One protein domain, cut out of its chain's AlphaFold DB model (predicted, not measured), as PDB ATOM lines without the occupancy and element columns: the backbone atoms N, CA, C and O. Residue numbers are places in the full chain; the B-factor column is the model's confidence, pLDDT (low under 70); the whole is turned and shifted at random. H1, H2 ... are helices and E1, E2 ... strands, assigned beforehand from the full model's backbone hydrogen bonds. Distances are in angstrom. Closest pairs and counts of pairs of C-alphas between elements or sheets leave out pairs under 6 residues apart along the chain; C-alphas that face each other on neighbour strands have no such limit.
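What this domain is: This is residues 4 to 139 of the 146 residues of an uncharacterized protein of marine sediment metagenome (UniProt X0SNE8). A strongly twisted sheet of six strands is the middle of three layers, with H1 and H2 over one face and H3 over the other. The printed part has 136 residues with three named helices and six named strands, E1 H1 E2 E3 H2 E4 E5 E6 H3 along the chain, a mixed class. The sheet's order is E2 E3 E1 E6 E5 E4, all antiparallel. The whole is compact, with a radius of gyration of the C-alphas of 14.1 A, and spans 37 by 34 by 25 A.

Where its parts are: Find C-alpha 4 at (-15.613, -30.882, 45.420); from there E1, residues 4 to 12, runs 24.0 A. Its sheet also holds E2, residues 43 to 46; E3, residues 52 to 60, which bends by 60 degrees at residue 56; E4, residues 84 to 91; E5, residues 98 to 105; and E6, residues 108 to 116, 23.8 A. The helices are H1, residues 17 to 29; H2, residues 66 to 77; and H3, residues 123 to 136, 20.1 A, ending at (-2.016, -29.818, 24.284).

How they stand to each other: Within hydrogen-bond range you find N 9 and O 114 between E1 and E6, 2.9 A, and N 59 and O 4 between E3 and E1, 2.8 A. E4, E5 and E6 form a meander, each strand the antiparallel neighbour of the one before. E1, H1 and E2 form a split strand-helix-strand unit, E3 between its strands, with a right-handed crossover. H1's height over the sheet is 9.0 A. On the same face H2 lies over E5, height 7.2 A. On the opposite face H3 lies over E1 and E6; its closest C-alphas to E1 are Trp 123 and Thr 6, 5.2 A. In H1, H2 and H3 every O i to N i+4 pair is within hydrogen-bond range.

The domain as a whole: The C-alphas farthest apart, Gly 78 and Gly 95, are 38.7 A apart. The printed part has no cut. H1 to E2 is a long link of 13 residues. Look for pLDDT under 70 at residues 31 to 42 and 59 to 63.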
ATOM      1  N   ILE A   4     -16.648 -31.208  46.413       76.19
ATOM      2  CA  ILE A   4     -15.613 -30.882  45.420       76.19
ATOM      3  C   ILE A   4     -16.221 -31.036  44.038       76.19
ATOM      4  O   ILE A   4     -16.505 -32.153  43.626       76.19
ATOM      5  N   HIS A   5     -16.350 -29.942  43.294       83.25
ATOM      6  CA  HIS A   5     -16.695 -29.974  41.872       83.25
ATOM      7  C   HIS A   5     -15.435 -29.727  41.040       83.25
ATOM      8  O   HIS A   5     -14.885 -28.628  41.061       83.25
ATOM      9  N   THR A   6     -14.953 -30.759  40.351       86.69
ATOM     10  CA  THR A   6     -13.661 -30.770  39.651       86.69
ATOM     11  C   THR A   6     -13.740 -31.596  38.372       86.69
ATOM     12  O   THR A   6     -14.610 -32.450  38.223       86.69
ATOM     13  N   TYR A   7     -12.788 -31.375  37.475       90.00
ATOM     14  CA  TYR A   7     -12.480 -32.288  36.386       90.00
ATOM     15  C   TYR A   7     -11.319 -33.203  36.785       90.00
ATOM     16  O   TYR A   7     -10.407 -32.782  37.506       90.00
ATOM     17  N   PHE A   8     -11.329 -34.438  36.297       89.81
ATOM     18  CA  PHE A   8     -10.165 -35.318  36.319       89.81
ATOM     19  C   PHE A   8     -10.109 -36.176  35.056       89.81
ATOM     20  O   PHE A   8     -11.140 -36.450  34.449       89.81
ATOM     21  N   VAL A   9      -8.916 -36.604  34.658       93.12
ATOM     22  CA  VAL A   9      -8.726 -37.603  33.596       93.12
ATOM     23  C   VAL A   9      -8.229 -38.903  34.206       93.12
ATOM     24  O   VAL A   9      -7.415 -38.879  35.125       93.12
ATOM     25  N   VAL A  10      -8.713 -40.033  33.702       94.31
ATOM     26  CA  VAL A  10      -8.145 -41.357  33.962       94.31
ATOM     27  C   VAL A  10      -7.520 -41.838  32.663       94.31
ATOM     28  O   VAL A  10      -8.207 -41.902  31.646       94.31
ATOM     29  N   GLU A  11      -6.236 -42.187  32.689       96.44
ATOM     30  CA  GLU A  11      -5.518 -42.673  31.509       96.44
ATOM     31  C   GLU A  11      -4.917 -44.053  31.730       96.44
ATOM     32  O   GLU A  11      -4.225 -44.321  32.719       96.44
ATOM     33  N   ARG A  12      -5.096 -44.910  30.737       97.31
ATOM     34  CA  ARG A  12      -4.510 -46.236  30.672       97.31
ATOM     35  C   ARG A  12      -3.001 -46.158  30.442       97.31
ATOM     36  O   ARG A  12      -2.532 -45.409  29.592       97.31
ATOM     37  N   LYS A  13      -2.229 -46.990  31.153       96.12
ATOM     38  CA  LYS A  13      -0.799 -47.229  30.878       96.12
ATOM     39  C   LYS A  13      -0.560 -48.700  30.520       96.12
ATOM     40  O   LYS A  13      -0.733 -49.083  29.371       96.12
ATOM     41  N   ASN A  14      -0.228 -49.557  31.491       96.12
ATOM     42  CA  ASN A  14       0.051 -50.988  31.267       96.12
ATOM     43  C   ASN A  14      -0.995 -51.921  31.905       96.12
ATOM     44  O   ASN A  14      -0.679 -53.032  32.350       96.12
ATOM     45  N   ILE A  15      -2.243 -51.467  32.010       94.56
ATOM     46  CA  ILE A  15      -3.379 -52.295  32.431       94.56
ATOM     47  C   ILE A  15      -3.983 -53.028  31.221       94.56
ATOM     48  O   ILE A  15      -4.085 -52.486  30.115       94.56
ATOM     49  N   GLY A  16      -4.347 -54.300  31.400       94.06
ATOM     50  CA  GLY A  16      -4.988 -55.102  30.352       94.06
ATOM     51  C   GLY A  16      -6.377 -54.560  29.998       94.06
ATOM     52  O   GLY A  16      -7.038 -53.982  30.853       94.06
ATOM     53  N   SER A  17      -6.837 -54.761  28.761       93.38
ATOM     54  CA  SER A  17      -8.093 -54.168  28.262       93.38
ATOM     55  C   SER A  17      -9.332 -54.579  29.066       93.38
ATOM     56  O   SER A  17     -10.211 -53.754  29.282       93.38
ATOM     57  N   GLY A  18      -9.389 -55.820  29.560       94.12
ATOM     58  CA  GLY A  18     -10.478 -56.271  30.437       94.12
ATOM     59  C   GLY A  18     -10.512 -55.519  31.771       94.12
ATOM     60  O   GLY A  18     -11.558 -55.026  32.175       94.12
ATOM     61  N   ASN A  19      -9.352 -55.359  32.414       93.81
ATOM     62  CA  ASN A  19      -9.252 -54.612  33.670       93.81
ATOM     63  C   ASN A  19      -9.438 -53.103  33.452       93.81
ATOM     64  O   ASN A  19      -9.943 -52.425  34.335       93.81
ATOM     65  N   TRP A  20      -9.057 -52.580  32.281       95.19
ATOM     66  CA  TRP A  20      -9.345 -51.201  31.890       95.19
ATOM     67  C   TRP A  20     -10.849 -50.951  31.777       95.19
ATOM     68  O   TRP A  20     -11.347 -49.999  32.361       95.19
ATOM     69  N   ALA A  21     -11.585 -51.837  31.100       92.75
ATOM     70  CA  ALA A  21     -13.036 -51.718  30.996       92.75
ATOM     71  C   ALA A  21     -13.722 -51.775  32.373       92.75
ATOM     72  O   ALA A  21     -14.627 -50.988  32.631       92.75
ATOM     73  N   ALA A  22     -13.264 -52.658  33.271       91.62
ATOM     74  CA  ALA A  22     -13.755 -52.713  34.651       91.62
ATOM     75  C   ALA A  22     -13.455 -51.416  35.423       91.62
ATOM     76  O   ALA A  22     -14.331 -50.881  36.094       91.62
ATOM     77  N   LEU A  23     -12.245 -50.867  35.266       91.94
ATOM     78  CA  LEU A  23     -11.860 -49.595  35.870       91.94
ATOM     79  C   LEU A  23     -12.750 -48.447  35.379       91.94
ATOM     80  O   LEU A  23     -13.275 -47.697  36.191       91.94
ATOM     81  N   VAL A  24     -12.948 -48.310  34.067       90.19
ATOM     82  CA  VAL A  24     -13.807 -47.260  33.498       90.19
ATOM     83  C   VAL A  24     -15.238 -47.400  34.020       90.19
ATOM     84  O   VAL A  24     -15.776 -46.432  34.550       90.19
ATOM     85  N   ALA A  25     -15.805 -48.610  34.006       87.62
ATOM     86  CA  ALA A  25     -17.143 -48.864  34.546       87.62
ATOM     87  C   ALA A  25     -17.259 -48.510  36.042       87.62
ATOM     88  O   ALA A  25     -18.284 -47.992  36.484       87.62
ATOM     89  N   LEU A  26     -16.203 -48.759  36.823       85.94
ATOM     90  CA  LEU A  26     -16.125 -48.372  38.230       85.94
ATOM     91  C   LEU A  26     -16.193 -46.844  38.399       85.94
ATOM     92  O   LEU A  26     -16.944 -46.372  39.252       85.94
ATOM     93  N   PHE A  27     -15.453 -46.075  37.591       82.88
ATOM     94  CA  PHE A  27     -15.488 -44.603  37.609       82.88
ATOM     95  C   PHE A  27     -16.817 -44.034  37.103       82.88
ATOM     96  O   PHE A  27     -17.346 -43.106  37.711       82.88
ATOM     97  N   GLU A  28     -17.402 -44.612  36.055       79.75
ATOM     98  CA  GLU A  28     -18.731 -44.239  35.554       79.75
ATOM     99  C   GLU A  28     -19.832 -44.489  36.599       79.75
ATOM    100  O   GLU A  28     -20.795 -43.725  36.699       79.75
ATOM    101  N   ALA A  29     -19.687 -45.537  37.419       74.81
ATOM    102  CA  ALA A  29     -20.617 -45.854  38.502       74.81
ATOM    103  C   ALA A  29     -20.481 -44.929  39.731       74.81
ATOM    104  O   ALA A  29     -21.411 -44.854  40.549       74.81
ATOM    105  N   MET A  30     -19.364 -44.201  39.878       70.00
ATOM    106  CA  MET A  30     -19.255 -43.109  40.853       70.00
ATOM    107  C   MET A  30     -20.228 -42.004  40.418       70.00
ATOM    108  O   MET A  30     -20.089 -41.440  39.338       70.00
ATOM    109  N   GLY A  31     -21.278 -41.730  41.198       51.69
ATOM    110  CA  GLY A  31     -22.391 -40.905  40.701       51.69
ATOM    111  C   GLY A  31     -23.785 -41.318  41.126       51.69
ATOM    112  O   GLY A  31     -24.637 -40.465  41.357       51.69
ATOM    113  N   MET A  32     -24.054 -42.612  41.283       50.16
ATOM    114  CA  MET A  32     -25.394 -43.030  41.697       50.16
ATOM    115  C   MET A  32     -25.620 -42.653  43.167       50.16
ATOM    116  O   MET A  32     -24.748 -42.871  43.998       50.16
ATOM    117  N   GLN A  33     -26.798 -42.120  43.507       43.50
ATOM    118  CA  GLN A  33     -27.156 -41.571  44.833       43.50
ATOM    119  C   GLN A  33     -27.001 -42.558  46.022       43.50
ATOM    120  O   GLN A  33     -27.188 -42.176  47.174       43.50
ATOM    121  N   TYR A  34     -26.663 -43.822  45.738       46.47
ATOM    122  CA  TYR A  34     -26.418 -44.911  46.688       46.47
ATOM    123  C   TYR A  34     -25.010 -45.527  46.579       46.47
ATOM    124  O   TYR A  34     -24.755 -46.557  47.202       46.47
ATOM    125  N   SER A  35     -24.112 -44.966  45.763       50.19
ATOM    126  CA  SER A  35     -22.731 -45.439  45.671       50.19
ATOM    127  C   SER A  35     -21.906 -44.906  46.848       50.19
ATOM    128  O   SER A  35     -22.272 -43.925  47.494       50.19
ATOM    129  N   LYS A  36     -20.766 -45.553  47.113       47.06
ATOM    130  CA  LYS A  36     -19.765 -45.114  48.102       47.06
ATOM    131  C   LYS A  36     -19.104 -43.768  47.728       47.06
ATOM    132  O   LYS A  36     -18.276 -43.311  48.492       47.06
ATOM    133  N   PHE A  37     -19.445 -43.202  46.561       45.94
ATOM    134  CA  PHE A  37     -18.943 -41.945  45.993       45.94
ATOM    135  C   PHE A  37     -20.066 -41.229  45.209       45.94
ATOM    136  O   PHE A  37     -20.106 -41.305  43.971       45.94
ATOM    137  N   PRO A  38     -21.053 -40.607  45.879       47.81
ATOM    138  CA  PRO A  38     -22.163 -39.950  45.196       47.81
ATOM    139  C   PRO A  38     -21.665 -38.718  44.425       47.81
ATOM    140  O   PRO A  38     -21.023 -37.835  44.986       47.81
ATOM    141  N   CYS A  39     -21.993 -38.644  43.133       52.56
ATOM    142  CA  CYS A  39     -21.652 -37.525  42.258       52.56
ATOM    143  C   CYS A  39     -22.908 -37.014  41.533       52.56
ATOM    144  O   CYS A  39     -23.590 -37.754  40.836       52.56
ATOM    145  N   PHE A  40     -23.254 -35.738  41.732       48.44
ATOM    146  CA  PHE A  40     -24.524 -35.174  41.247       48.44
ATOM    147  C   PHE A  40     -24.552 -34.883  39.734       48.44
ATOM    148  O   PHE A  40     -25.639 -34.683  39.203       48.44
ATOM    149  N   ASN A  41     -23.390 -34.866  39.064       52.59
ATOM    150  CA  ASN A  41     -23.201 -34.698  37.618       52.59
ATOM    151  C   ASN A  41     -21.895 -35.404  37.224       52.59
ATOM    152  O   ASN A  41     -20.832 -34.868  37.529       52.59
ATOM    153  N   ASN A  42     -21.973 -36.571  36.577       63.78
ATOM    154  CA  ASN A  42     -20.814 -37.213  35.957       63.78
ATOM    155  C   ASN A  42     -20.964 -37.091  34.437       63.78
ATOM    156  O   ASN A  42     -21.817 -37.753  33.849       63.78
ATOM    157  N   HIS A  43     -20.229 -36.162  33.828       73.06
ATOM    158  CA  HIS A  43     -20.128 -36.070  32.371       73.06
ATOM    159  C   HIS A  43     -18.768 -36.594  31.960       73.06
ATOM    160  O   HIS A  43     -17.748 -36.089  32.431       73.06
ATOM    161  N   ASP A  44     -18.771 -37.565  31.063       84.44
ATOM    162  CA  ASP A  44     -17.574 -38.189  30.547       84.44
ATOM    163  C   ASP A  44     -17.296 -37.760  29.100       84.44
ATOM    164  O   ASP A  44     -18.190 -37.509  28.286       84.44
ATOM    165  N   ARG A  45     -16.010 -37.660  28.776       87.06
ATOM    166  CA  ARG A  45     -15.511 -37.601  27.405       87.06
ATOM    167  C   ARG A  45     -14.409 -38.636  27.272       87.06
ATOM    168  O   ARG A  45     -13.378 -38.521  27.929       87.06
ATOM    169  N   THR A  46     -14.601 -39.589  26.371       91.12
ATOM    170  CA  THR A  46     -13.614 -40.630  26.066       91.12
ATOM    171  C   THR A  46     -12.712 -40.201  24.911       91.12
ATOM    172  O   THR A  46     -13.178 -39.615  23.930       91.12
ATOM    173  N   ARG A  47     -11.410 -40.471  25.037       92.50
ATOM    174  CA  ARG A  47     -10.401 -40.236  23.995       92.50
ATOM    175  C   ARG A  47     -10.654 -41.144  22.792       92.50
ATOM    176  O   ARG A  47     -11.264 -42.201  22.934       92.50
ATOM    177  N   LEU A  48     -10.184 -40.760  21.605       91.00
ATOM    178  CA  LEU A  48     -10.518 -41.465  20.358       91.00
ATOM    179  C   LEU A  48     -10.075 -42.936  20.338       91.00
ATOM    180  O   LEU A  48     -10.719 -43.764  19.697       91.00
ATOM    181  N   ASP A  49      -8.989 -43.261  21.036       92.06
ATOM    182  CA  ASP A  49      -8.457 -44.620  21.168       92.06
ATOM    183  C   ASP A  49      -9.108 -45.437  22.301       92.06
ATOM    184  O   ASP A  49      -8.867 -46.639  22.408       92.06
ATOM    185  N   GLY A  50      -9.944 -44.807  23.132       92.00
ATOM    186  CA  GLY A  50     -10.577 -45.424  24.296       92.00
ATOM    187  C   GLY A  50      -9.654 -45.641  25.498       92.00
ATOM    188  O   GLY A  50     -10.087 -46.247  26.477       92.00
ATOM    189  N   ASP A  51      -8.409 -45.159  25.457       95.31
ATOM    190  CA  ASP A  51      -7.409 -45.370  26.514       95.31
ATOM    191  C   ASP A  51      -7.344 -44.206  27.522       95.31
ATOM    192  O   ASP A  51      -6.528 -44.225  28.443       95.31
ATOM    193  N   ALA A  52      -8.228 -43.212  27.409       95.25
ATOM    194  CA  ALA A  52      -8.408 -42.179  28.425       95.25
ATOM    195  C   ALA A  52      -9.855 -41.678  28.490       95.25
ATOM    196  O   ALA A  52     -10.550 -41.644  27.473       95.25
ATOM    197  N   VAL A  53     -10.289 -41.256  29.679       93.00
ATOM    198  CA  VAL A  53     -11.612 -40.657  29.911       93.00
ATOM    199  C   VAL A  53     -11.472 -39.450  30.835       93.00
ATOM    200  O   VAL A  53     -10.881 -39.559  31.908       93.00
ATOM    201  N   ILE A  54     -12.001 -38.298  30.418       91.56
ATOM    202  CA  ILE A  54     -12.150 -37.110  31.266       91.56
ATOM    203  C   ILE A  54     -13.533 -37.136  31.891       91.56
ATOM    204  O   ILE A  54     -14.519 -37.264  31.173       91.56
ATOM    205  N   TYR A  55     -13.590 -36.926  33.197       88.38
ATOM    206  CA  TYR A  55     -14.812 -36.794  33.966       88.38
ATOM    207  C   TYR A  55     -14.919 -35.384  34.534       88.38
ATOM    208  O   TYR A  55     -13.974 -34.861  35.129       88.38
ATOM    209  N   GLU A  56     -16.088 -34.776  34.393       87.12
ATOM    210  CA  GLU A  56     -16.541 -33.715  35.284       87.12
ATOM    211  C   GLU A  56     -17.270 -34.373  36.449       87.12
ATOM    212  O   GLU A  56     -18.206 -35.130  36.217       87.12
ATOM    213  N   SER A  57     -16.867 -34.119  37.691       78.19
ATOM    214  CA  SER A  57     -17.489 -34.765  38.847       78.19
ATOM    215  C   SER A  57     -17.605 -33.852  40.055       78.19
ATOM    216  O   SER A  57     -16.760 -32.993  40.315       78.19
ATOM    217  N   LYS A  58     -18.673 -34.072  40.820       73.69
ATOM    218  CA  LYS A  58     -18.980 -33.389  42.070       73.69
ATOM    219  C   LYS A  58     -19.003 -34.385  43.237       73.69
ATOM    220  O   LYS A  58     -20.047 -34.972  43.485       73.69
ATOM    221  N   PHE A  59     -17.881 -34.566  43.926       69.50
ATOM    222  CA  PHE A  59     -17.694 -35.517  45.032       69.50
ATOM    223  C   PHE A  59     -17.962 -34.903  46.410       69.50
ATOM    224  O   PHE A  59     -17.894 -33.683  46.555       69.50
ATOM    225  N   ASP A  60     -18.146 -35.733  47.439       64.62
ATOM    226  CA  ASP A  60     -17.980 -35.307  48.834       64.62
ATOM    227  C   ASP A  60     -16.471 -35.251  49.185       64.62
ATOM    228  O   ASP A  60     -15.702 -36.158  48.864       64.62
ATOM    229  N   THR A  61     -16.007 -34.143  49.776       55.06
ATOM    230  CA  THR A  61     -14.576 -33.788  49.947       55.06
ATOM    231  C   THR A  61     -13.643 -34.866  50.515       55.06
ATOM    232  O   THR A  61     -12.469 -34.884  50.142       55.06
ATOM    233  N   GLU A  62     -14.110 -35.734  51.417       54.84
ATOM    234  CA  GLU A  62     -13.252 -36.727  52.093       54.84
ATOM    235  C   GLU A  62     -12.930 -37.952  51.221       54.84
ATOM    236  O   GLU A  62     -12.061 -38.760  51.557       54.84
ATOM    237  N   GLU A  63     -13.582 -38.075  50.068       62.41
ATOM    238  CA  GLU A  63     -13.570 -39.298  49.274       62.41
ATOM    239  C   GLU A  63     -12.574 -39.258  48.096       62.41
ATOM    240  O   GLU A  63     -12.143 -40.296  47.599       62.41
ATOM    241  N   VAL A  64     -12.092 -38.079  47.689       74.44
ATOM    242  CA  VAL A  64     -11.150 -37.930  46.559       74.44
ATOM    243  C   VAL A  64      -9.701 -37.924  47.057       74.44
ATOM    244  O   VAL A  64      -9.007 -36.907  47.013       74.44
ATOM    245  N   SER A  65      -9.238 -39.069  47.563       83.19
ATOM    246  CA  SER A  65      -7.861 -39.260  48.042       83.19
ATOM    247  C   SER A  65      -7.228 -40.530  47.482       83.19
ATOM    248  O   SER A  65      -7.922 -41.509  47.213       83.19
ATOM    249  N   ILE A  66      -5.895 -40.550  47.372       89.69
ATOM    250  CA  ILE A  66      -5.141 -41.743  46.949       89.69
ATOM    251  C   ILE A  66      -5.543 -42.963  47.790       89.69
ATOM    252  O   ILE A  66      -5.812 -44.022  47.238       89.69
ATOM    253  N   ALA A  67      -5.645 -42.816  49.115       90.19
ATOM    254  CA  ALA A  67      -6.018 -43.913  50.006       90.19
ATOM    255  C   ALA A  67      -7.421 -44.472  49.702       90.19
ATOM    256  O   ALA A  67      -7.595 -45.690  49.650       90.19
ATOM    257  N   ALA A  68      -8.402 -43.599  49.454       86.56
ATOM    258  CA  ALA A  68      -9.752 -44.012  49.083       86.56
ATOM    259  C   ALA A  68      -9.771 -44.735  47.727       86.56
ATOM    260  O   ALA A  68     -10.382 -45.800  47.615       86.56
ATOM    261  N   PHE A  69      -9.034 -44.224  46.734       89.19
ATOM    262  CA  PHE A  69      -8.888 -44.889  45.438       89.19
ATOM    263  C   PHE A  69      -8.204 -46.249  45.565       89.19
ATOM    264  O   PHE A  69      -8.700 -47.221  45.008       89.19
ATOM    265  N   LYS A  70      -7.126 -46.373  46.345       93.19
ATOM    266  CA  LYS A  70      -6.475 -47.672  46.583       93.19
ATOM    267  C   LYS A  70      -7.434 -48.678  47.201       93.19
ATOM    268  O   LYS A  70      -7.475 -49.814  46.744       93.19
ATOM    269  N   GLN A  71      -8.219 -48.268  48.197       92.19
ATOM    270  CA  GLN A  71      -9.213 -49.155  48.795       92.19
ATOM    271  C   GLN A  71     -10.261 -49.589  47.767       92.19
ATOM    272  O   GLN A  71     -10.597 -50.764  47.697       92.19
ATOM    273  N   LEU A  72     -10.748 -48.662  46.944       87.94
ATOM    274  CA  LEU A  72     -11.723 -48.977  45.910       87.94
ATOM    275  C   LEU A  72     -11.176 -49.968  44.871       87.94
ATOM    276  O   LEU A  72     -11.858 -50.913  44.498       87.94
ATOM    277  N   LEU A  73      -9.935 -49.770  44.429       91.69
ATOM    278  CA  LEU A  73      -9.259 -50.661  43.486       91.69
ATOM    279  C   LEU A  73      -9.006 -52.044  44.097       91.69
ATOM    280  O   LEU A  73      -9.144 -53.052  43.410       91.69
ATOM    281  N   ALA A  74      -8.634 -52.093  45.379       93.88
ATOM    282  CA  ALA A  74      -8.467 -53.338  46.117       93.88
ATOM    283  C   ALA A  74      -9.783 -54.129  46.168       93.88
ATOM    284  O   ALA A  74      -9.787 -55.324  45.868       93.88
ATOM    285  N   ASP A  75     -10.891 -53.443  46.467       91.06
ATOM    286  CA  ASP A  75     -12.233 -54.025  46.500       91.06
ATOM    287  C   ASP A  75     -12.657 -54.544  45.106       91.06
ATOM    288  O   ASP A  75     -13.130 -55.673  44.994       91.06
ATOM    289  N   GLU A  76     -12.444 -53.756  44.044       90.69
ATOM    290  CA  GLU A  76     -12.837 -54.096  42.664       90.69
ATOM    291  C   GLU A  76     -12.022 -55.261  42.083       90.69
ATOM    292  O   GLU A  76     -12.569 -56.184  41.479       90.69
ATOM    293  N   PHE A  77     -10.700 -55.241  42.267       92.69
ATOM    294  CA  PHE A  77      -9.804 -56.228  41.658       92.69
ATOM    295  C   PHE A  77      -9.467 -57.410  42.574       92.69
ATOM    296  O   PHE A  77      -8.765 -58.329  42.147       92.69
ATOM    297  N   GLY A  78      -9.965 -57.415  43.815       94.62
ATOM    298  CA  GLY A  78      -9.753 -58.499  44.775       94.62
ATOM    299  C   GLY A  78      -8.287 -58.670  45.183       94.62
ATOM    300  O   GLY A  78      -7.815 -59.801  45.317       94.62
ATOM    301  N   VAL A  79      -7.561 -57.562  45.345       95.38
ATOM    302  CA  VAL A  79      -6.142 -57.534  45.744       95.38
ATOM    303  C   VAL A  79      -5.965 -56.867  47.108       95.38
ATOM    304  O   VAL A  79      -6.861 -56.173  47.581       95.38
ATOM    305  N   ASP A  80      -4.812 -57.058  47.750       96.62
ATOM    306  CA  ASP A  80      -4.493 -56.323  48.976       96.62
ATOM    307  C   ASP A  80      -4.193 -54.849  48.646       96.62
ATOM    308  O   ASP A  80      -3.455 -54.538  47.707       96.62
ATOM    309  N   VAL A  81      -4.738 -53.928  49.442       96.75
ATOM    310  CA  VAL A  81      -4.478 -52.485  49.323       96.75
ATOM    311  C   VAL A  81      -2.988 -52.153  49.467       96.75
ATOM    312  O   VAL A  81      -2.513 -51.180  48.878       96.75
ATOM    313  N   ALA A  82      -2.243 -52.965  50.224       96.56
ATOM    314  CA  ALA A  82      -0.805 -52.818  50.418       96.56
ATOM    315  C   ALA A  82       0.014 -53.168  49.162       96.56
ATOM    316  O   ALA A  82       1.127 -52.665  49.013       96.56
ATOM    317  N   ASP A  83      -0.536 -53.979  48.254       97.38
ATOM    318  CA  ASP A  83       0.125 -54.362  46.999       97.38
ATOM    319  C   ASP A  83      -0.053 -53.313  45.892       97.38
ATOM    320  O   ASP A  83       0.634 -53.348  44.864       97.38
ATOM    321  N   ILE A  84      -0.982 -52.376  46.084       97.69
ATOM    322  CA  ILE A  84      -1.186 -51.247  45.186       97.69
ATOM    323  C   ILE A  84      -0.170 -50.175  45.570       97.69
ATOM    324  O   ILE A  84      -0.189 -49.650  46.682       97.69
ATOM    325  N   GLY A  85       0.732 -49.842  44.657       97.50
ATOM    326  CA  GLY A  85       1.627 -48.703  44.810       97.50
ATOM    327  C   GLY A  85       1.021 -47.442  44.205       97.50
ATOM    328  O   GLY A  85       0.125 -47.502  43.360       97.50
ATOM    329  N   ASP A  86       1.544 -46.297  44.610       96.94
ATOM    330  CA  ASP A  86       1.157 -44.997  44.087       96.94
ATOM    331  C   ASP A  86       2.374 -44.070  44.027       96.94
ATOM    332  O   ASP A  86       3.290 -44.166  44.845       96.94
ATOM    333  N   VAL A  87       2.395 -43.200  43.022       96.06
ATOM    334  CA  VAL A  87       3.345 -42.094  42.906       96.06
ATOM    335  C   VAL A  87       2.544 -40.833  42.635       96.06
ATOM    336  O   VAL A  87       1.637 -40.833  41.801       96.06
ATOM    337  N   GLN A  88       2.884 -39.761  43.340       95.19
ATOM    338  CA  GLN A  88       2.296 -38.449  43.125       95.19
ATOM    339  C   GLN A  88       3.276 -37.558  42.365       95.19
ATOM    340  O   GLN A  88       4.441 -37.449  42.747       95.19
ATOM    341  N   ASP A  89       2.772 -36.903  41.327       94.25
ATOM    342  CA  ASP A  89       3.478 -35.895  40.544       94.25
ATOM    343  C   ASP A  89       2.584 -34.658  40.348       94.25
ATOM    344  O   ASP A  89       1.418 -34.628  40.765       94.25
ATOM    345  N   THR A  90       3.138 -33.620  39.735       93.38
ATOM    346  CA  THR A  90       2.433 -32.385  39.406       93.38
ATOM    347  C   THR A  90       2.645 -32.005  37.949       93.38
ATOM    348  O   THR A  90       3.777 -31.977  37.473       93.38
ATOM    349  N   ALA A  91       1.561 -31.628  37.281       94.38
ATOM    350  CA  ALA A  91       1.570 -31.045  35.946       94.38
ATOM    351  C   ALA A  91       0.991 -29.622  35.982       94.38
ATOM    352  O   ALA A  91       0.460 -29.185  37.004       94.38
ATOM    353  N   ASP A  92       1.108 -28.891  34.879       94.94
ATOM    354  CA  ASP A  92       0.477 -27.584  34.701       94.94
ATOM    355  C   ASP A  92       0.122 -27.386  33.223       94.94
ATOM    356  O   ASP A  92       0.985 -27.496  32.345       94.94
ATOM    357  N   TYR A  93      -1.152 -27.110  32.956       95.38
ATOM    358  CA  TYR A  93      -1.704 -26.979  31.612       95.38
ATOM    359  C   TYR A  93      -2.305 -25.595  31.318       95.38
ATOM    360  O   TYR A  93      -2.412 -25.219  30.145       95.38
ATOM    361  N   ALA A  94      -2.686 -24.822  32.341       94.38
ATOM    362  CA  ALA A  94      -3.279 -23.485  32.202       94.38
ATOM    363  C   ALA A  94      -2.847 -22.478  33.292       94.38
ATOM    364  O   ALA A  94      -3.433 -21.399  33.407       94.38
ATOM    365  N   GLY A  95      -1.810 -22.784  34.067       91.75
ATOM    366  CA  GLY A  95      -1.276 -21.970  35.160       91.75
ATOM    367  C   GLY A  95      -1.958 -22.200  36.513       91.75
ATOM    368  O   GLY A  95      -1.792 -21.369  37.408       91.75
ATOM    369  N   ILE A  96      -2.764 -23.260  36.658       91.50
ATOM    370  CA  ILE A  96      -3.493 -23.582  37.899       91.50
ATOM    371  C   ILE A  96      -2.796 -24.703  38.679       91.50
ATOM    372  O   ILE A  96      -2.799 -24.688  39.911       91.50
ATOM    373  N   GLY A  97      -2.168 -25.643  37.970       91.25
ATOM    374  CA  GLY A  97      -1.533 -26.814  38.554       91.25
ATOM    375  C   GLY A  97      -2.485 -28.004  38.659       91.25
ATOM    376  O   GLY A  97      -3.643 -27.899  39.063       91.25
ATOM    377  N   THR A  98      -1.965 -29.171  38.320       93.69
ATOM    378  CA  THR A  98      -2.666 -30.449  38.260       93.69
ATOM    379  C   THR A  98      -1.936 -31.448  39.140       93.69
ATOM    380  O   THR A  98      -0.709 -31.507  39.140       93.69
ATOM    381  N   THR A  99      -2.681 -32.230  39.921       93.31
ATOM    382  CA  THR A  99      -2.095 -33.335  40.691       93.31
ATOM    383  C   THR A  99      -2.251 -34.630  39.913       93.31
ATOM    384  O   THR A  99      -3.377 -35.015  39.613       93.31
ATOM    385  N   THR A 100      -1.148 -35.319  39.649       94.56
ATOM    386  CA  THR A 100      -1.136 -36.595  38.931       94.56
ATOM    387  C   THR A 100      -0.864 -37.730  39.913       94.56
ATOM    388  O   THR A 100       0.086 -37.683  40.692       94.56
ATOM    389  N   TRP A 101      -1.710 -38.755  39.897       95.31
ATOM    390  CA  TRP A 101      -1.590 -39.971  40.697       95.31
ATOM    391  C   TRP A 101      -1.377 -41.157  39.771       95.31
ATOM    392  O   TRP A 101      -2.287 -41.551  39.043       95.31
ATOM    393  N   VAL A 102      -0.188 -41.742  39.802       97.12
ATOM    394  CA  VAL A 102       0.131 -42.948  39.038       97.12
ATOM    395  C   VAL A 102      -0.067 -44.155  39.939       97.12
ATOM    396  O   VAL A 102       0.600 -44.270  40.964       97.12
ATOM    397  N   PHE A 103      -0.962 -45.065  39.560       97.38
ATOM    398  CA  PHE A 103      -1.219 -46.294  40.308       97.38
ATOM    399  C   PHE A 103      -0.411 -47.447  39.722       97.38
ATOM    400  O   PHE A 103      -0.445 -47.718  38.515       97.38
ATOM    401  N   THR A 104       0.302 -48.159  40.591       97.50
ATOM    402  CA  THR A 104       1.205 -49.246  40.211       97.50
ATOM    403  C   THR A 104       0.783 -50.562  40.860       97.50
ATOM    404  O   THR A 104       0.209 -50.590  41.946       97.50
ATOM    405  N   TYR A 105       1.054 -51.681  40.186       96.38
ATOM    406  CA  TYR A 105       0.842 -53.020  40.745       96.38
ATOM    407  C   TYR A 105       1.902 -53.985  40.224       96.38
ATOM    408  O   TYR A 105       2.082 -54.123  39.003       96.38
ATOM    409  N   GLY A 106       2.613 -54.641  41.147       94.12
ATOM    410  CA  GLY A 106       3.789 -55.457  40.831       94.12
ATOM    411  C   GLY A 106       4.961 -54.634  40.279       94.12
ATOM    412  O   GLY A 106       5.688 -55.119  39.419       94.12
ATOM    413  N   GLY A 107       5.098 -53.374  40.716       93.69
ATOM    414  CA  GLY A 107       6.152 -52.454  40.263       93.69
ATOM    415  C   GLY A 107       5.965 -51.896  38.848       93.69
ATOM    416  O   GLY A 107       6.920 -51.396  38.265       93.69
ATOM    417  N   VAL A 108       4.760 -52.009  38.280       96.19
ATOM    418  CA  VAL A 108       4.431 -51.526  36.931       96.19
ATOM    419  C   VAL A 108       3.282 -50.531  37.000       96.19
ATOM    420  O   VAL A 108       2.241 -50.847  37.582       96.19
ATOM    421  N   ASP A 109       3.442 -49.388  36.337       97.50
ATOM    422  CA  ASP A 109       2.409 -48.363  36.175       97.50
ATOM    423  C   ASP A 109       1.230 -48.912  35.372       97.50
ATOM    424  O   ASP A 109       1.371 -49.324  34.216       97.50
ATOM    425  N   ARG A 110       0.048 -48.940  35.982       96.94
ATOM    426  CA  ARG A 110      -1.156 -49.524  35.379       96.94
ATOM    427  C   ARG A 110      -2.012 -48.470  34.709       96.94
ATOM    428  O   ARG A 110      -2.418 -48.665  33.564       96.94
ATOM    429  N   PHE A 111      -2.228 -47.363  35.395       97.38
ATOM    430  CA  PHE A 111      -2.985 -46.218  34.917       97.38
ATOM    431  C   PHE A 111      -2.602 -44.996  35.756       97.38
ATOM    432  O   PHE A 111      -1.919 -45.126  36.778       97.38
ATOM    433  N   LEU A 112      -3.044 -43.822  35.327       96.56
ATOM    434  CA  LEU A 112      -2.952 -42.608  36.125       96.56
ATOM    435  C   LEU A 112      -4.305 -41.913  36.241       96.56
ATOM    436  O   LEU A 112      -5.214 -42.168  35.451       96.56
ATOM    437  N   ILE A 113      -4.409 -41.047  37.240       93.88
ATOM    438  CA  ILE A 113      -5.493 -40.087  37.404       93.88
ATOM    439  C   ILE A 113      -4.857 -38.705  37.490       93.88
ATOM    440  O   ILE A 113      -3.993 -38.503  38.342       93.88
ATOM    441  N   GLU A 114      -5.280 -37.750  36.670       93.88
ATOM    442  CA  GLU A 114      -4.905 -36.347  36.870       93.88
ATOM    443  C   GLU A 114      -6.102 -35.551  37.363       93.88
ATOM    444  O   GLU A 114      -7.136 -35.487  36.702       93.88
ATOM    445  N   ARG A 115      -5.963 -34.936  38.536       91.25
ATOM    446  CA  ARG A 115      -6.948 -34.030  39.116       91.25
ATOM    447  C   ARG A 115      -6.597 -32.595  38.737       91.25
ATOM    448  O   ARG A 115      -5.677 -31.998  39.309       91.25
ATOM    449  N   PHE A 116      -7.360 -32.041  37.801       92.00
ATOM    450  CA  PHE A 116      -7.144 -30.704  37.262       92.00
ATOM    451  C   PHE A 116      -7.444 -29.630  38.311       92.00
ATOM    452  O   PHE A 116      -8.517 -29.622  38.917       92.00
ATOM    453  N   GLY A 117      -6.497 -28.722  38.540       85.38
ATOM    454  CA  GLY A 117      -6.597 -27.676  39.560       85.38
ATOM    455  C   GLY A 117      -6.231 -28.119  40.988       85.38
ATOM    456  O   GLY A 117      -6.233 -27.308  41.917       85.38
ATOM    457  N   GLY A 118      -5.915 -29.401  41.196       79.62
ATOM    458  CA  GLY A 118      -5.516 -29.925  42.502       79.62
ATOM    459  C   GLY A 118      -6.586 -29.769  43.594       79.62
ATOM    460  O   GLY A 118      -7.789 -29.832  43.337       79.62
ATOM    461  N   GLY A 119      -6.131 -29.622  44.844       73.19
ATOM    462  CA  GLY A 119      -6.951 -29.642  46.063       73.19
ATOM    463  C   GLY A 119      -7.914 -28.463  46.242       73.19
ATOM    464  O   GLY A 119      -8.989 -28.646  46.811       73.19
ATOM    465  N   GLU A 120      -7.524 -27.281  45.760       78.12
ATOM    466  CA  GLU A 120      -8.099 -25.993  46.182       78.12
ATOM    467  C   GLU A 120      -8.704 -25.168  45.036       78.12
ATOM    468  O   GLU A 120      -9.321 -24.132  45.288       78.12
ATOM    469  N   ALA A 121      -8.545 -25.596  43.780       85.50
ATOM    470  CA  ALA A 121      -9.107 -24.878  42.643       85.50
ATOM    471  C   ALA A 121     -10.640 -24.867  42.668       85.50
ATOM    472  O   ALA A 121     -11.302 -25.853  42.996       85.50
ATOM    473  N   SER A 122     -11.210 -23.745  42.233       90.00
ATOM    474  CA  SER A 122     -12.628 -23.688  41.887       90.00
ATOM    475  C   SER A 122     -12.931 -24.572  40.673       90.00
ATOM    476  O   SER A 122     -12.066 -24.810  39.829       90.00
ATOM    477  N   TRP A 123     -14.194 -24.982  40.531       88.38
ATOM    478  CA  TRP A 123     -14.669 -25.727  39.360       88.38
ATOM    479  C   TRP A 123     -14.269 -25.072  38.027       88.38
ATOM    480  O   TRP A 123     -13.805 -25.751  37.115       88.38
ATOM    481  N   MET A 124     -14.379 -23.740  37.928       90.31
ATOM    482  CA  MET A 124     -13.981 -23.005  36.724       90.31
ATOM    483  C   MET A 124     -12.488 -23.157  36.418       90.31
ATOM    484  O   MET A 124     -12.138 -23.430  35.275       90.31
ATOM    485  N   GLN A 125     -11.630 -23.026  37.434       93.50
ATOM    486  CA  GLN A 125     -10.178 -23.169  37.283       93.50
ATOM    487  C   GLN A 125      -9.787 -24.604  36.916       93.50
ATOM    488  O   GLN A 125      -8.951 -24.807  36.043       93.50
ATOM    489  N   SER A 126     -10.438 -25.596  37.525       92.62
ATOM    490  CA  SER A 126     -10.285 -27.002  37.138       92.62
ATOM    491  C   SER A 126     -10.681 -27.229  35.671       92.62
ATOM    492  O   SER A 126      -9.978 -27.908  34.926       92.62
ATOM    493  N   GLY A 127     -11.767 -26.594  35.218       91.88
ATOM    494  CA  GLY A 127     -12.199 -26.650  33.822       91.88
ATOM    495  C   GLY A 127     -11.249 -25.952  32.844       91.88
ATOM    496  O   GLY A 127     -11.081 -26.429  31.724       91.88
ATOM    497  N   ASP A 128     -10.629 -24.834  33.232       93.62
ATOM    498  CA  ASP A 128      -9.606 -24.160  32.417       93.62
ATOM    499  C   ASP A 128      -8.373 -25.045  32.232       93.62
ATOM    500  O   ASP A 128      -7.879 -25.196  31.115       93.62
ATOM    501  N   GLU A 129      -7.936 -25.692  33.306       95.56
ATOM    502  CA  GLU A 129      -6.817 -26.627  33.308       95.56
ATOM    503  C   GLU A 129      -7.109 -27.866  32.433       95.56
ATOM    504  O   GLU A 129      -6.297 -28.220  31.577       95.56
ATOM    505  N   ALA A 130      -8.312 -28.447  32.533       93.81
ATOM    506  CA  ALA A 130      -8.756 -29.550  31.671       93.81
ATOM    507  C   ALA A 130      -8.799 -29.157  30.179       93.81
ATOM    508  O   ALA A 130      -8.404 -29.929  29.301       93.81
ATOM    509  N   ARG A 131      -9.242 -27.931  29.863       92.81
ATOM    510  CA  ARG A 131      -9.189 -27.391  28.492       92.81
ATOM    511  C   ARG A 131      -7.752 -27.169  28.018       92.81
ATOM    512  O   ARG A 131      -7.473 -27.388  26.840       92.81
ATOM    513  N   GLY A 132      -6.851 -26.753  28.910       94.25
ATOM    514  CA  GLY A 132      -5.414 -26.674  28.646       94.25
ATOM    515  C   GLY A 132      -4.840 -28.035  28.249       94.25
ATOM    516  O   GLY A 132      -4.213 -28.149  27.196       94.25
ATOM    517  N   TYR A 133      -5.149 -29.074  29.031       94.94
ATOM    518  CA  TYR A 133      -4.765 -30.457  28.746       94.94
ATOM    519  C   TYR A 133      -5.289 -30.923  27.377       94.94
ATOM    520  O   TYR A 133      -4.515 -31.401  26.548       94.94
ATOM    521  N   LEU A 134      -6.581 -30.719  27.088       92.81
ATOM    522  CA  LEU A 134      -7.181 -31.094  25.799       92.81
ATOM    523  C   LEU A 134      -6.515 -30.384  24.617       92.81
ATOM    524  O   LEU A 134      -6.283 -30.989  23.574       92.81
ATOM    525  N   LYS A 135      -6.182 -29.101  24.774       91.44
ATOM    526  CA  LYS A 135      -5.512 -28.320  23.730       91.44
ATOM    527  C   LYS A 135      -4.109 -28.849  23.428       91.44
ATOM    528  O   LYS A 135      -3.706 -28.836  22.269       91.44
ATOM    529  N   LEU A 136      -3.364 -29.271  24.450       94.00
ATOM    530  CA  LEU A 136      -2.016 -29.818  24.284       94.00
ATOM    531  C   LEU A 136      -2.025 -31.223  23.671       94.00
ATOM    532  O   LEU A 136      -1.102 -31.560  22.936       94.00
ATOM    533  N   ASN A 137      -3.081 -32.001  23.919       92.06
ATOM    534  CA  ASN A 137      -3.225 -33.379  23.442       92.06
ATOM    535  C   ASN A 137      -4.222 -33.509  22.276       92.06
ATOM    536  O   ASN A 137      -4.729 -34.594  22.011       92.06
ATOM    537  N   SER A 138      -4.522 -32.420  21.562       88.69
ATOM    538  CA  SER A 138      -5.655 -32.352  20.624       88.69
ATOM    539  C   SER A 138      -5.678 -33.458  19.567       88.69
ATOM    540  O   SER A 138      -6.753 -33.942  19.233       88.69
ATOM    541  N   VAL A 139      -4.512 -33.908  19.096       90.19
ATOM    542  CA  VAL A 139      -4.373 -34.992  18.104       90.19
ATOM    543  C   VAL A 139      -4.991 -36.312  18.583       90.19
ATOM    544  O   VAL A 139      -5.475 -37.095  17.774       90.19
TER     545      VAL A 139